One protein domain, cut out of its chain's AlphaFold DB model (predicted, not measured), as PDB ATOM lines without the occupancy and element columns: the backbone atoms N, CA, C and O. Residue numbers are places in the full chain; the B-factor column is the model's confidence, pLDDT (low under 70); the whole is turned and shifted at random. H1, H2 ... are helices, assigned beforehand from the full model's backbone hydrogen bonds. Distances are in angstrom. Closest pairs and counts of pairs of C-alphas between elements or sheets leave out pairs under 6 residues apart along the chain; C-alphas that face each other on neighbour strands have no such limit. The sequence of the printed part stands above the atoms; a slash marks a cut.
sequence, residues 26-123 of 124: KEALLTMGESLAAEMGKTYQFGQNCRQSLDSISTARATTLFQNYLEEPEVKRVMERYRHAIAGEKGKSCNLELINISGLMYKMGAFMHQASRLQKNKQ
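This is residues 26 to 123 of the 124 residues of an uncharacterized protein of hydrothermal vent metagenome (UniProt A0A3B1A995). What shape does the model show? It is an elongated bundle of four helices, with the longest helix, H1, as its core: H3 and H4 run along two sides of H1, and the short H2 packs on H1 and H3. What is it made of? The printed part has 98 residues with four named helices, in the order H1, H2, H3, H4 along the chain, and no named strand; the class is all helix. How tightly is it gathered? It is compact, with a radius of gyration of the C-alphas of 13.6 A, and spans 47 by 25 by 19 A.

Where is the longest helix? H1 is residues 26 to 49, from C-alpha 26 at (219.275, 192.640, 269.712) to C-alpha 49 at (199.853, 165.186, 277.207), 34.5 A. Which other long helices are there? H3 is residues 72 to 89, 25.9 A from first to last C-alpha. H4 is residues 101 to 121, 30.7 A, and ends with C-alpha 121 at (216.070, 200.576, 262.505). Which helix is short? H2 is residues 59 to 67, 12.2 A.

What touches the hub? H1 is the hub and touches H2, H3 and H4. It runs the same way as H3, at a shallow tilt of 34.8 degrees, only just short of steep; their closest C-alphas, those of Ala 38 and Tyr 82, are 4.4 A apart. H1 and H4 run opposite ways at a shallow tilt of 26 degrees, with Met 32 and Phe 111 closest, their C-alphas 6.5 A apart. Where is H2? H1 and H2 form a helical hairpin at a shallow tilt of 14 degrees; H1 touches H2 with residues 33 to 41 alone, and the closest C-alphas, those of Ala 37 and Ala 62, are 7.2 A apart. H2 and H3 form another at a shallow tilt of 32 degrees, only just short of steep; H3 touches H2 with residues 75 to 82 alone, and the closest C-alphas, those of Phe 66 and Val 75, are 5.9 A apart. Which pairs of helices do not meet so? H3 and H4 are apart, while H2 and H4 are near each other, with 5 pairs of C-alphas within 10 A. What do the backbones show? Every O i to N i+4 pair is within hydrogen-bond range in H1, H2 and H4, and 13 of 14 are in H3.

How far does it reach? The two C-alphas farthest apart, those of Ser 93 and Gln 123, are 47.8 A apart. How are the helices linked? The printed part has no cut; the link from H2 to H3 is tight, that from H1 to H2 short, and that from H3 to H4, with 11 residues, long. Where is confidence low? The mean pLDDT of the printed part is 94.8, and residues 121 to 123, of which 121 belongs to H4, are under 70.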
ATOM      1  N   LYS A  26     219.271 193.982 270.310       89.75
ATOM      2  CA  LYS A  26     219.275 192.640 269.712       89.75
ATOM      3  C   LYS A  26     219.261 191.535 270.780       89.75
ATOM      4  O   LYS A  26     218.468 190.607 270.677       89.75
ATOM      5  N   GLU A  27     220.056 191.669 271.844       92.88
ATOM      6  CA  GLU A  27     220.094 190.680 272.936       92.88
ATOM      7  C   GLU A  27     218.793 190.643 273.751       92.88
ATOM      8  O   GLU A  27     218.338 189.569 274.150       92.88
ATOM      9  N   ALA A  28     218.143 191.794 273.965       92.94
ATOM     10  CA  ALA A  28     216.833 191.826 274.609       92.94
ATOM     11  C   ALA A  28     215.784 191.092 273.759       92.94
ATOM     12  O   ALA A  28     215.005 190.303 274.294       92.94
ATOM     13  N   LEU A  29     215.812 191.276 272.432       94.06
ATOM     14  CA  LEU A  29     214.930 190.547 271.522       94.06
ATOM     15  C   LEU A  29     215.199 189.034 271.547       94.06
ATOM     16  O   LEU A  29     214.253 188.250 271.586       94.06
ATOM     17  N   LEU A  30     216.469 188.620 271.575       96.50
ATOM     18  CA  LEU A  30     216.844 187.208 271.701       96.50
ATOM     19  C   LEU A  30     216.355 186.605 273.017       96.50
ATOM     20  O   LEU A  30     215.779 185.522 273.012       96.50
ATOM     21  N   THR A  31     216.501 187.329 274.126       96.94
ATOM     22  CA  THR A  31     216.013 186.894 275.442       96.94
ATOM     23  C   THR A  31     214.488 186.739 275.452       96.94
ATOM     24  O   THR A  31     213.963 185.746 275.962       96.94
ATOM     25  N   MET A  32     213.759 187.676 274.834       97.31
ATOM     26  CA  MET A  32     212.310 187.550 274.635       97.31
ATOM     27  C   MET A  32     211.962 186.326 273.781       97.31
ATOM     28  O   MET A  32     211.035 185.591 274.121       97.31
ATOM     29  N   GLY A  33     212.713 186.091 272.703       98.00
ATOM     30  CA  GLY A  33     212.556 184.928 271.834       98.00
ATOM     31  C   GLY A  33     212.768 183.611 272.580       98.00
ATOM     32  O   GLY A  33     211.926 182.723 272.493       98.00
ATOM     33  N   GLU A  34     213.835 183.501 273.375       98.62
ATOM     34  CA  GLU A  34     214.128 182.340 274.223       98.62
ATOM     35  C   GLU A  34     212.995 182.040 275.214       98.62
ATOM     36  O   GLU A  34     212.562 180.889 275.332       98.62
ATOM     37  N   SER A  35     212.487 183.071 275.901       98.38
ATOM     38  CA  SER A  35     211.359 182.934 276.830       98.38
ATOM     39  C   SER A  35     210.096 182.471 276.104       98.38
ATOM     40  O   SER A  35     209.439 181.528 276.548       98.38
ATOM     41  N   LEU A  36     209.771 183.096 274.969       98.50
ATOM     42  CA  LEU A  36     208.612 182.731 274.162       98.50
ATOM     43  C   LEU A  36     208.719 181.288 273.656       98.50
ATOM     44  O   LEU A  36     207.768 180.521 273.778       98.50
ATOM     45  N   ALA A  37     209.881 180.890 273.142       98.62
ATOM     46  CA  ALA A  37     210.131 179.542 272.650       98.62
ATOM     47  C   ALA A  37     209.966 178.486 273.749       98.62
ATOM     48  O   ALA A  37     209.337 177.452 273.517       98.62
ATOM     49  N   ALA A  38     210.470 178.751 274.958       98.56
ATOM     50  CA  ALA A  38     210.255 177.867 276.100       98.56
ATOM     51  C   ALA A  38     208.759 177.712 276.422       98.56
ATOM     52  O   ALA A  38     208.282 176.601 276.645       98.56
ATOM     53  N   GLU A  39     207.997 178.803 276.413       98.12
ATOM     54  CA  GLU A  39     206.559 178.767 276.690       98.12
ATOM     55  C   GLU A  39     205.750 178.071 275.598       98.12
ATOM     56  O   GLU A  39     204.861 177.278 275.919       98.12
ATOM     57  N   MET A  40     206.087 178.292 274.324       98.44
ATOM     58  CA  MET A  40     205.513 177.544 273.206       98.44
ATOM     59  C   MET A  40     205.778 176.044 273.377       98.44
ATOM     60  O   MET A  40     204.848 175.250 273.276       98.44
ATOM     61  N   GLY A  41     207.015 175.656 273.708       98.25
ATOM     62  CA  GLY A  41     207.397 174.256 273.903       98.25
ATOM     63  C   GLY A  41     206.646 173.587 275.057       98.25
ATOM     64  O   GLY A  41     206.120 172.486 274.889       98.25
ATOM     65  N   LYS A  42     206.529 174.269 276.208       97.56
ATOM     66  CA  LYS A  42     205.738 173.781 277.353       97.56
ATOM     67  C   LYS A  42     204.270 173.613 276.977       97.56
ATOM     68  O   LYS A  42     203.704 172.546 277.182       97.56
ATOM     69  N   THR A  43     203.673 174.652 276.394       97.69
ATOM     70  CA  THR A  43     202.248 174.668 276.027       97.69
ATOM     71  C   THR A  43     201.933 173.579 275.007       97.69
ATOM     72  O   THR A  43     200.969 172.837 275.179       97.69
ATOM     73  N   TYR A  44     202.784 173.424 273.989       97.88
ATOM     74  CA  TYR A  44     202.663 172.361 272.997       97.88
ATOM     75  C   TYR A  44     202.710 170.979 273.655       97.88
ATOM     76  O   TYR A  44     201.823 170.160 273.425       97.88
ATOM     77  N   GLN A  45     203.694 170.724 274.525       97.75
ATOM     78  CA  GLN A  45     203.806 169.425 275.189       97.75
ATOM     79  C   GLN A  45     202.654 169.158 276.171       97.75
ATOM     80  O   GLN A  45     202.200 168.018 276.253       97.75
ATOM     81  N   PHE A  46     202.127 170.171 276.864       97.12
ATOM     82  CA  PHE A  46     200.909 170.011 277.666       97.12
ATOM     83  C   PHE A  46     199.694 169.672 276.803       97.12
ATOM     84  O   PHE A  46     198.942 168.766 277.163       97.12
ATOM     85  N   GLY A  47     199.547 170.314 275.641       97.06
ATOM     86  CA  GLY A  47     198.544 169.935 274.645       97.06
ATOM     87  C   GLY A  47     198.652 168.456 274.278       97.06
ATOM     88  O   GLY A  47     197.682 167.715 274.431       97.06
ATOM     89  N   GLN A  48     199.858 167.992 273.937       97.25
ATOM     90  CA  GLN A  48     200.115 166.584 273.616       97.25
ATOM     91  C   GLN A  48     199.774 165.640 274.780       97.25
ATOM     92  O   GLN A  48     199.104 164.628 274.571       97.25
ATOM     93  N   ASN A  49     200.175 165.977 276.011       97.12
ATOM     94  CA  ASN A  49     199.853 165.186 277.207       97.12
ATOM     95  C   ASN A  49     198.330 165.094 277.438       97.12
ATOM     96  O   ASN A  49     197.836 164.079 277.924       97.12
ATOM     97  N   CYS A  50     197.586 166.133 277.054       96.75
ATOM     98  CA  CYS A  50     196.130 166.216 277.149       96.75
ATOM     99  C   CYS A  50     195.379 165.803 275.873       96.75
ATOM    100  O   CYS A  50     194.160 165.977 275.806       96.75
ATOM    101  N   ARG A  51     196.073 165.256 274.863       96.50
ATOM    102  CA  ARG A  51     195.506 164.897 273.547       96.50
ATOM    103  C   ARG A  51     194.795 166.063 272.838       96.50
ATOM    104  O   ARG A  51     193.838 165.851 272.100       96.50
ATOM    105  N   GLN A  52     195.259 167.287 273.067       96.06
ATOM    106  CA  GLN A  52     194.822 168.494 272.372       96.06
ATOM    107  C   GLN A  52     195.796 168.799 271.234       96.06
ATOM    108  O   GLN A  52     197.004 168.883 271.465       96.06
ATOM    109  N   SER A  53     195.281 168.995 270.018       94.69
ATOM    110  CA  SER A  53     196.114 169.481 268.914       94.69
ATOM    111  C   SER A  53     196.373 170.976 269.084       94.69
ATOM    112  O   SER A  53     195.445 171.779 269.156       94.69
ATOM    113  N   LEU A  54     197.655 171.335 269.123       95.44
ATOM    114  CA  LEU A  54     198.146 172.712 269.141       95.44
ATOM    115  C   LEU A  54     199.120 172.934 267.974       95.44
ATOM    116  O   LEU A  54     200.211 173.482 268.134       95.44
ATOM    117  N   ASP A  55     198.731 172.487 266.778       95.50
ATOM    118  CA  ASP A  55     199.586 172.492 265.581       95.50
ATOM    119  C   ASP A  55     200.082 173.891 265.180       95.50
ATOM    120  O   ASP A  55     201.159 174.026 264.584       95.50
ATOM    121  N   SER A  56     199.340 174.938 265.556       94.50
ATOM    122  CA  SER A  56     199.701 176.346 265.354       94.50
ATOM    123  C   SER A  56     201.001 176.752 266.054       94.50
ATOM    124  O   SER A  56     201.653 177.697 265.614       94.50
ATOM    125  N   ILE A  57     201.409 176.020 267.095       97.12
ATOM    126  CA  ILE A  57     202.650 176.241 267.849       97.12
ATOM    127  C   ILE A  57     203.583 175.027 267.810       97.12
ATOM    128  O   ILE A  57     204.499 174.935 268.621       97.12
ATOM    129  N   SER A  58     203.365 174.107 266.866       97.56
ATOM    130  CA  SER A  58     204.259 172.970 266.625       97.56
ATOM    131  C   SER A  58     205.700 173.418 266.366       97.56
ATOM    132  O   SER A  58     205.954 174.556 265.966       97.56
ATOM    133  N   THR A  59     206.659 172.498 266.504       97.88
ATOM    134  CA  THR A  59     208.091 172.782 266.299       97.88
ATOM    135  C   THR A  59     208.356 173.492 264.969       97.88
ATOM    136  O   THR A  59     209.126 174.451 264.924       97.88
ATOM    137  N   ALA A  60     207.697 173.051 263.893       98.12
ATOM    138  CA  ALA A  60     207.827 173.653 262.569       98.12
ATOM    139  C   ALA A  60     207.295 175.094 262.545       98.12
ATOM    140  O   ALA A  60     207.997 175.997 262.099       98.12
ATOM    141  N   ARG A  61     206.093 175.334 263.088       98.12
ATOM    142  CA  ARG A  61     205.488 176.674 263.135       98.12
ATOM    143  C   ARG A  61     206.261 177.636 264.033       98.12
ATOM    144  O   ARG A  61     206.466 178.780 263.639       98.12
ATOM    145  N   ALA A  62     206.747 177.169 265.183       98.31
ATOM    146  CA  ALA A  62     207.623 177.940 266.059       98.31
ATOM    147  C   ALA A  62     208.925 178.330 265.343       98.31
ATOM    148  O   ALA A  62     209.327 179.488 265.374       98.31
ATOM    149  N   THR A  63     209.539 177.386 264.623       98.50
ATOM    150  CA  THR A  63     210.759 177.645 263.841       98.50
ATOM    151  C   THR A  63     210.508 178.719 262.784       98.50
ATOM    152  O   THR A  63     211.241 179.705 262.737       98.50
ATOM    153  N   THR A  64     209.436 178.583 261.996       98.25
ATOM    154  CA  THR A  64     209.056 179.578 260.985       98.25
ATOM    155  C   THR A  64     208.803 180.956 261.598       98.25
ATOM    156  O   THR A  64     209.243 181.954 261.036       98.25
ATOM    157  N   LEU A  65     208.135 181.033 262.758       97.44
ATOM    158  CA  LEU A  65     207.918 182.307 263.449       97.44
ATOM    159  C   LEU A  65     209.245 183.017 263.726       97.44
ATOM    160  O   LEU A  65     209.379 184.189 263.390       97.44
ATOM    161  N   PHE A  66     210.215 182.326 264.328       98.19
ATOM    162  CA  PHE A  66     211.491 182.946 264.688       98.19
ATOM    163  C   PHE A  66     212.357 183.266 263.464       98.19
ATOM    164  O   PHE A  66     213.002 184.310 263.449       98.19
ATOM    165  N   GLN A  67     212.313 182.440 262.415       97.88
ATOM    166  CA  GLN A  67     213.022 182.689 261.150       97.88
ATOM    167  C   GLN A  67     212.582 183.972 260.440       97.88
ATOM    168  O   GLN A  67     213.368 184.559 259.705       97.88
ATOM    169  N   ASN A  68     211.356 184.445 260.676       96.25
ATOM    170  CA  ASN A  68     210.894 185.711 260.102       96.25
ATOM    171  C   ASN A  68     211.600 186.942 260.701       96.25
ATOM    172  O   ASN A  68     211.520 188.034 260.136       96.25
ATOM    173  N   TYR A  69     212.265 186.790 261.850       94.94
ATOM    174  CA  TYR A  69     212.782 187.916 262.630       94.94
ATOM    175  C   TYR A  69     214.248 187.788 263.049       94.94
ATOM    176  O   TYR A  69     214.881 188.809 263.317       94.94
ATOM    177  N   LEU A  70     214.774 186.566 263.120       95.50
ATOM    178  CA  LEU A  70     216.098 186.246 263.644       95.50
ATOM    179  C   LEU A  70     216.947 185.528 262.592       95.50
ATOM    180  O   LEU A  70     216.426 184.864 261.696       95.50
ATOM    181  N   GLU A  71     218.266 185.633 262.731       96.00
ATOM    182  CA  GLU A  71     219.216 184.920 261.875       96.00
ATOM    183  C   GLU A  71     219.300 183.431 262.261       96.00
ATOM    184  O   GLU A  71     218.954 183.027 263.371       96.00
ATOM    185  N   GLU A  72     219.777 182.576 261.356       97.31
ATOM    186  CA  GLU A  72     219.769 181.117 261.555       97.31
ATOM    187  C   GLU A  72     220.478 180.640 262.849       97.31
ATOM    188  O   GLU A  72     219.878 179.840 263.581       97.31
ATOM    189  N   PRO A  73     221.658 181.172 263.240       98.00
ATOM    190  CA  PRO A  73     222.288 180.817 264.517       98.00
ATOM    191  C   PRO A  73     221.430 181.174 265.743       98.00
ATOM    192  O   PRO A  73     221.432 180.467 266.752       98.00
ATOM    193  N   GLU A  74     220.665 182.259 265.654       98.00
ATOM    194  CA  GLU A  74     219.794 182.749 266.724       98.00
ATOM    195  C   GLU A  74     218.522 181.924 266.823       98.00
ATOM    196  O   GLU A  74     218.116 181.548 267.921       98.00
ATOM    197  N   VAL A  75     217.931 181.576 265.678       98.31
ATOM    198  CA  VAL A  75     216.810 180.637 265.613       98.31
ATOM    199  C   VAL A  75     217.212 179.315 266.254       98.31
ATOM    200  O   VAL A  75     216.439 178.763 267.035       98.31
ATOM    201  N   LYS A  76     218.423 178.812 265.986       98.38
ATOM    202  CA  LYS A  76     218.924 177.584 266.614       98.38
ATOM    203  C   LYS A  76     218.969 177.709 268.140       98.38
ATOM    204  O   LYS A  76     218.385 176.861 268.813       98.38
ATOM    205  N   ARG A  77     219.578 178.782 268.664       98.06
ATOM    206  CA  ARG A  77     219.657 179.085 270.108       98.06
ATOM    207  C   ARG A  77     218.268 179.192 270.750       98.06
ATOM    208  O   ARG A  77     218.003 178.584 271.784       98.06
ATOM    209  N   VAL A  78     217.344 179.911 270.120       98.56
ATOM    210  CA  VAL A  78     215.966 180.072 270.609       98.56
ATOM    211  C   VAL A  78     215.211 178.736 270.585       98.56
ATOM    212  O   VAL A  78     214.566 178.359 271.567       98.56
ATOM    213  N   MET A  79     215.335 177.959 269.509       98.75
ATOM    214  CA  MET A  79     214.663 176.665 269.379       98.75
ATOM    215  C   MET A  79     215.250 175.574 270.287       98.75
ATOM    216  O   MET A  79     214.564 174.589 270.565       98.75
ATOM    217  N   GLU A  80     216.467 175.724 270.815       98.75
ATOM    218  CA  GLU A  80     216.961 174.873 271.908       98.75
ATOM    219  C   GLU A  80     216.102 175.030 273.169       98.75
ATOM    220  O   GLU A  80     215.730 174.025 273.777       98.75
ATOM    221  N   ARG A  81     215.672 176.253 273.512       98.69
ATOM    222  CA  ARG A  81     214.755 176.488 274.645       98.69
ATOM    223  C   ARG A  81     213.404 175.815 274.446       98.69
ATOM    224  O   ARG A  81     212.900 175.188 275.377       98.69
ATOM    225  N   TYR A  82     212.865 175.876 273.231       98.75
ATOM    226  CA  TYR A  82     211.643 175.158 272.861       98.75
ATOM    227  C   TYR A  82     211.789 173.643 273.068       98.75
ATOM    228  O   TYR A  82     210.955 173.011 273.720       98.75
ATOM    229  N   ARG A  83     212.877 173.045 272.560       98.69
ATOM    230  CA  ARG A  83     213.133 171.599 272.686       98.69
ATOM    231  C   ARG A  83     213.340 171.172 274.137       98.69
ATOM    232  O   ARG A  83     212.795 170.150 274.548       98.69
ATOM    233  N   HIS A  84     214.087 171.951 274.916       98.69
ATOM    234  CA  HIS A  84     214.288 171.684 276.339       98.69
ATOM    235  C   HIS A  84     212.980 171.754 277.127       98.69
ATOM    236  O   HIS A  84     212.727 170.884 277.958       98.69
ATOM    237  N   ALA A  85     212.126 172.735 276.833       98.25
ATOM    238  CA  ALA A  85     210.801 172.836 277.427       98.25
ATOM    239  C   ALA A  85     209.928 171.611 277.114       98.25
ATOM    240  O   ALA A  85     209.344 171.037 278.028       98.25
ATOM    241  N   ILE A  86     209.900 171.158 275.856       98.38
ATOM    242  CA  ILE A  86     209.208 169.915 275.484       98.38
ATOM    243  C   ILE A  86     209.733 168.733 276.299       98.38
ATOM    244  O   ILE A  86     208.952 168.005 276.907       98.38
ATOM    245  N   ALA A  87     211.053 168.536 276.325       98.31
ATOM    246  CA  ALA A  87     211.656 167.413 277.033       98.31
ATOM    247  C   ALA A  87     211.327 167.437 278.535       98.31
ATOM    248  O   ALA A  87     211.052 166.388 279.111       98.31
ATOM    249  N   GLY A  88     211.297 168.626 279.142       97.81
ATOM    250  CA  GLY A  88     210.985 168.814 280.558       97.81
ATOM    251  C   GLY A  88     209.526 168.548 280.939       97.81
ATOM    252  O   GLY A  88     209.264 168.260 282.105       97.81
ATOM    253  N   GLU A  89     208.583 168.625 279.996       97.50
ATOM    254  CA  GLU A  89     207.148 168.391 280.243       97.50
ATOM    255  C   GLU A  89     206.639 167.046 279.694       97.50
ATOM    256  O   GLU A  89     205.507 166.633 279.968       97.50
ATOM    257  N   LYS A  90     207.460 166.336 278.916       95.81
ATOM    258  CA  LYS A  90     207.077 165.071 278.283       95.81
ATOM    259  C   LYS A  90     206.784 163.997 279.333       95.81
ATOM    260  O   LYS A  90     207.584 163.753 280.228       95.81
ATOM    261  N   GLY A  91     205.645 163.319 279.187       93.19
ATOM    262  CA  GLY A  91     205.254 162.201 280.056       93.19
ATOM    263  C   GLY A  91     204.653 162.612 281.402       93.19
ATOM    264  O   GLY A  91     204.260 161.741 282.174       93.19
ATOM    265  N   LYS A  92     204.536 163.915 281.683       95.62
ATOM    266  CA  LYS A  92     203.761 164.401 282.828       95.62
ATOM    267  C   LYS A  92     202.265 164.174 282.609       95.62
ATOM    268  O   LYS A  92     201.800 164.053 281.473       95.62
ATOM    269  N   SER A  93     201.511 164.127 283.707       96.06
ATOM    270  CA  SER A  93     200.053 164.028 283.662       96.06
ATOM    271  C   SER A  93     199.442 165.199 282.892       96.06
ATOM    272  O   SER A  93     199.989 166.305 282.854       96.06
ATOM    273  N   CYS A  94     198.292 164.951 282.267       95.69
ATOM    274  CA  CYS A  94     197.519 166.023 281.659       95.69
ATOM    275  C   CYS A  94     197.091 167.036 282.731       95.69
ATOM    276  O   CYS A  94     196.536 166.656 283.761       95.69
ATOM    277  N   ASN A  95     197.321 168.318 282.450       93.62
ATOM    278  CA  ASN A  95     196.774 169.434 283.205       93.62
ATOM    279  C   ASN A  95     196.357 170.545 282.228       93.62
ATOM    280  O   ASN A  95     197.205 171.250 281.678       93.62
ATOM    281  N   LEU A  96     195.047 170.682 282.006       92.69
ATOM    282  CA  LEU A  96     194.486 171.672 281.083       92.69
ATOM    283  C   LEU A  96     194.675 173.115 281.572       92.69
ATOM    284  O   LEU A  96     194.779 174.015 280.745       92.69
ATOM    285  N   GLU A  97     194.776 173.346 282.882       93.12
ATOM    286  CA  GLU A  97     194.946 174.690 283.460       93.12
ATOM    287  C   GLU A  97     196.301 175.313 283.092       93.12
ATOM    288  O   GLU A  97     196.453 176.533 283.080       93.12
ATOM    289  N   LEU A  98     197.286 174.477 282.744       91.44
ATOM    290  CA  LEU A  98     198.609 174.920 282.302       91.44
ATOM    291  C   LEU A  98     198.651 175.300 280.813       91.44
ATOM    292  O   LEU A  98     199.651 175.855 280.351       91.44
ATOM    293  N   ILE A  99     197.583 175.038 280.052       94.12
ATOM    294  CA  ILE A  99     197.469 175.424 278.642       94.12
ATOM    295  C   ILE A  99     196.920 176.857 278.561       94.12
ATOM    296  O   ILE A  99     195.723 177.087 278.406       94.12
ATOM    297  N   ASN A 100     197.810 177.848 278.648       93.00
ATOM    298  CA  ASN A 100     197.448 179.266 278.579       93.00
ATOM    299  C   ASN A 100     197.669 179.857 277.173       93.00
ATOM    300  O   ASN A 100     198.664 180.538 276.911       93.00
ATOM    301  N   ILE A 101     196.725 179.609 276.259       93.56
ATOM    302  CA  ILE A 101     196.814 180.090 274.868       93.56
ATOM    303  C   ILE A 101     196.755 181.619 274.776       93.56
ATOM    304  O   ILE A 101     197.511 182.208 274.007       93.56
ATOM    305  N   SER A 102     195.904 182.283 275.562       94.00
ATOM    306  CA  SER A 102     195.766 183.745 275.511       94.00
ATOM    307  C   SER A 102     197.044 184.453 275.967       94.00
ATOM    308  O   SER A 102     197.511 185.380 275.301       94.00
ATOM    309  N   GLY A 103     197.662 183.973 277.050       95.19
ATOM    310  CA  GLY A 103     198.958 184.461 277.518       95.19
ATOM    311  C   GLY A 103     200.067 184.240 276.490       95.19
ATOM    312  O   GLY A 103     200.891 185.132 276.267       95.19
ATOM    313  N   LEU A 104     200.054 183.091 275.808       96.50
ATOM    314  CA  LEU A 104     201.010 182.798 274.746       96.50
ATOM    315  C   LEU A 104     200.838 183.742 273.547       96.50
ATOM    316  O   LEU A 104     201.816 184.329 273.088       96.50
ATOM    317  N   MET A 105     199.603 183.954 273.085       96.38
ATOM    318  CA  MET A 105     199.301 184.878 271.985       96.38
ATOM    319  C   MET A 105     199.740 186.311 272.300       96.38
ATOM    320  O   MET A 105     200.317 186.978 271.441       96.38
ATOM    321  N   TYR A 106     199.530 186.774 273.537       97.00
ATOM    322  CA  TYR A 106     200.005 188.086 273.977       97.00
ATOM    323  C   TYR A 106     201.532 188.208 273.856       97.00
ATOM    324  O   TYR A 106     202.040 189.182 273.297       97.00
ATOM    325  N   LYS A 107     202.279 187.195 274.311       97.06
ATOM    326  CA  LYS A 107     203.748 187.184 274.224       97.06
ATOM    327  C   LYS A 107     204.256 187.079 272.789       97.06
ATOM    328  O   LYS A 107     205.226 187.754 272.451       97.06
ATOM    329  N   MET A 108     203.583 186.302 271.939       97.38
ATOM    330  CA  MET A 108     203.870 186.260 270.502       97.38
ATOM    331  C   MET A 108     203.700 187.644 269.870       97.38
ATOM    332  O   MET A 108     204.606 188.119 269.190       97.38
ATOM    333  N   GLY A 109     202.585 188.325 270.153       96.81
ATOM    334  CA  GLY A 109     202.331 189.681 269.667       96.81
ATOM    335  C   GLY A 109     203.379 190.685 270.148       96.81
ATOM    336  O   GLY A 109     203.903 191.460 269.350       96.81
ATOM    337  N   ALA A 110     203.750 190.630 271.432       95.75
ATOM    338  CA  ALA A 110     204.790 191.485 271.997       95.75
ATOM    339  C   ALA A 110     206.157 191.250 271.333       95.75
ATOM    340  O   ALA A 110     206.832 192.210 270.963       95.75
ATOM    341  N   PHE A 111     206.549 189.988 271.127       96.56
ATOM    342  CA  PHE A 111     207.780 189.639 270.418       96.56
ATOM    343  C   PHE A 111     207.771 190.167 268.978       96.56
ATOM    344  O   PHE A 111     208.697 190.872 268.586       96.56
ATOM    345  N   MET A 112     206.708 189.892 268.214       95.81
ATOM    346  CA  MET A 112     206.570 190.346 266.824       95.81
ATOM    347  C   MET A 112     206.620 191.873 266.718       95.81
ATOM    348  O   MET A 112     207.285 192.415 265.835       95.81
ATOM    349  N   HIS A 113     205.966 192.575 267.647       94.12
ATOM    350  CA  HIS A 113     206.003 194.030 267.701       94.12
ATOM    351  C   HIS A 113     207.436 194.545 267.897       94.12
ATOM    352  O   HIS A 113     207.901 195.348 267.090       94.12
ATOM    353  N   GLN A 114     208.169 194.044 268.897       93.44
ATOM    354  CA  GLN A 114     209.545 194.491 269.145       93.44
ATOM    355  C   GLN A 114     210.510 194.092 268.022       93.44
ATOM    356  O   GLN A 114     211.343 194.900 267.608       93.44
ATOM    357  N   ALA A 115     210.359 192.887 267.468       92.75
ATOM    358  CA  ALA A 115     211.164 192.414 266.347       92.75
ATOM    359  C   ALA A 115     211.015 193.309 265.109       92.75
ATOM    360  O   ALA A 115     212.009 193.698 264.493       92.75
ATOM    361  N   SER A 116     209.776 193.692 264.781       89.94
ATOM    362  CA  SER A 116     209.489 194.553 263.629       89.94
ATOM    363  C   SER A 116     210.136 195.939 263.747       89.94
ATOM    364  O   SER A 116     210.582 196.503 262.750       89.94
ATOM    365  N   ARG A 117     210.239 196.484 264.967       87.38
ATOM    366  CA  ARG A 117     210.883 197.781 265.223       87.38
ATOM    367  C   ARG A 117     212.392 197.705 265.036       87.38
ATOM    368  O   ARG A 117     212.969 198.575 264.394       87.38
ATOM    369  N   LEU A 118     213.021 196.632 265.520       84.19
ATOM    370  CA  LEU A 118     214.458 196.428 265.340       84.19
ATOM    371  C   LEU A 118     214.841 196.287 263.857       84.19
ATOM    372  O   LEU A 118     215.875 196.805 263.444       84.19
ATOM    373  N   GLN A 119     214.012 195.618 263.051       79.81
ATOM    374  CA  GLN A 119     214.252 195.485 261.610       79.81
ATOM    375  C   GLN A 119     214.174 196.829 260.872       79.81
ATOM    376  O   GLN A 119     215.030 197.096 260.032       79.81
ATOM    377  N   LYS A 120     213.209 197.695 261.215       74.88
ATOM    378  CA  LYS A 120     213.098 199.044 260.627       74.88
ATOM    379  C   LYS A 120     214.336 199.897 260.903       74.88
ATOM    380  O   LYS A 120     214.831 200.556 259.997       74.88
ATOM    381  N   ASN A 121     214.884 199.809 262.113       62.78
ATOM    382  CA  ASN A 121     216.070 200.576 262.505       62.78
ATOM    383  C   ASN A 121     217.364 200.098 261.822       62.78
ATOM    384  O   ASN A 121     218.344 200.829 261.828       62.78
ATOM    385  N   LYS A 122     217.392 198.889 261.242       59.59
ATOM    386  CA  LYS A 122     218.530 198.399 260.440       59.59
ATOM    387  C   LYS A 122     218.501 198.877 258.978       59.59
ATOM    388  O   LYS A 122     219.469 198.640 258.265       59.59
ATOM    389  N   GLN A 123     217.389 199.454 258.512       57.94
ATOM    390  CA  GLN A 123     217.195 199.885 257.116       57.94
ATOM    391  C   GLN A 123     217.400 201.395 256.899       57.94
ATOM    392  O   GLN A 123     217.292 201.853 255.761       57.94
TER     393      GLN A 123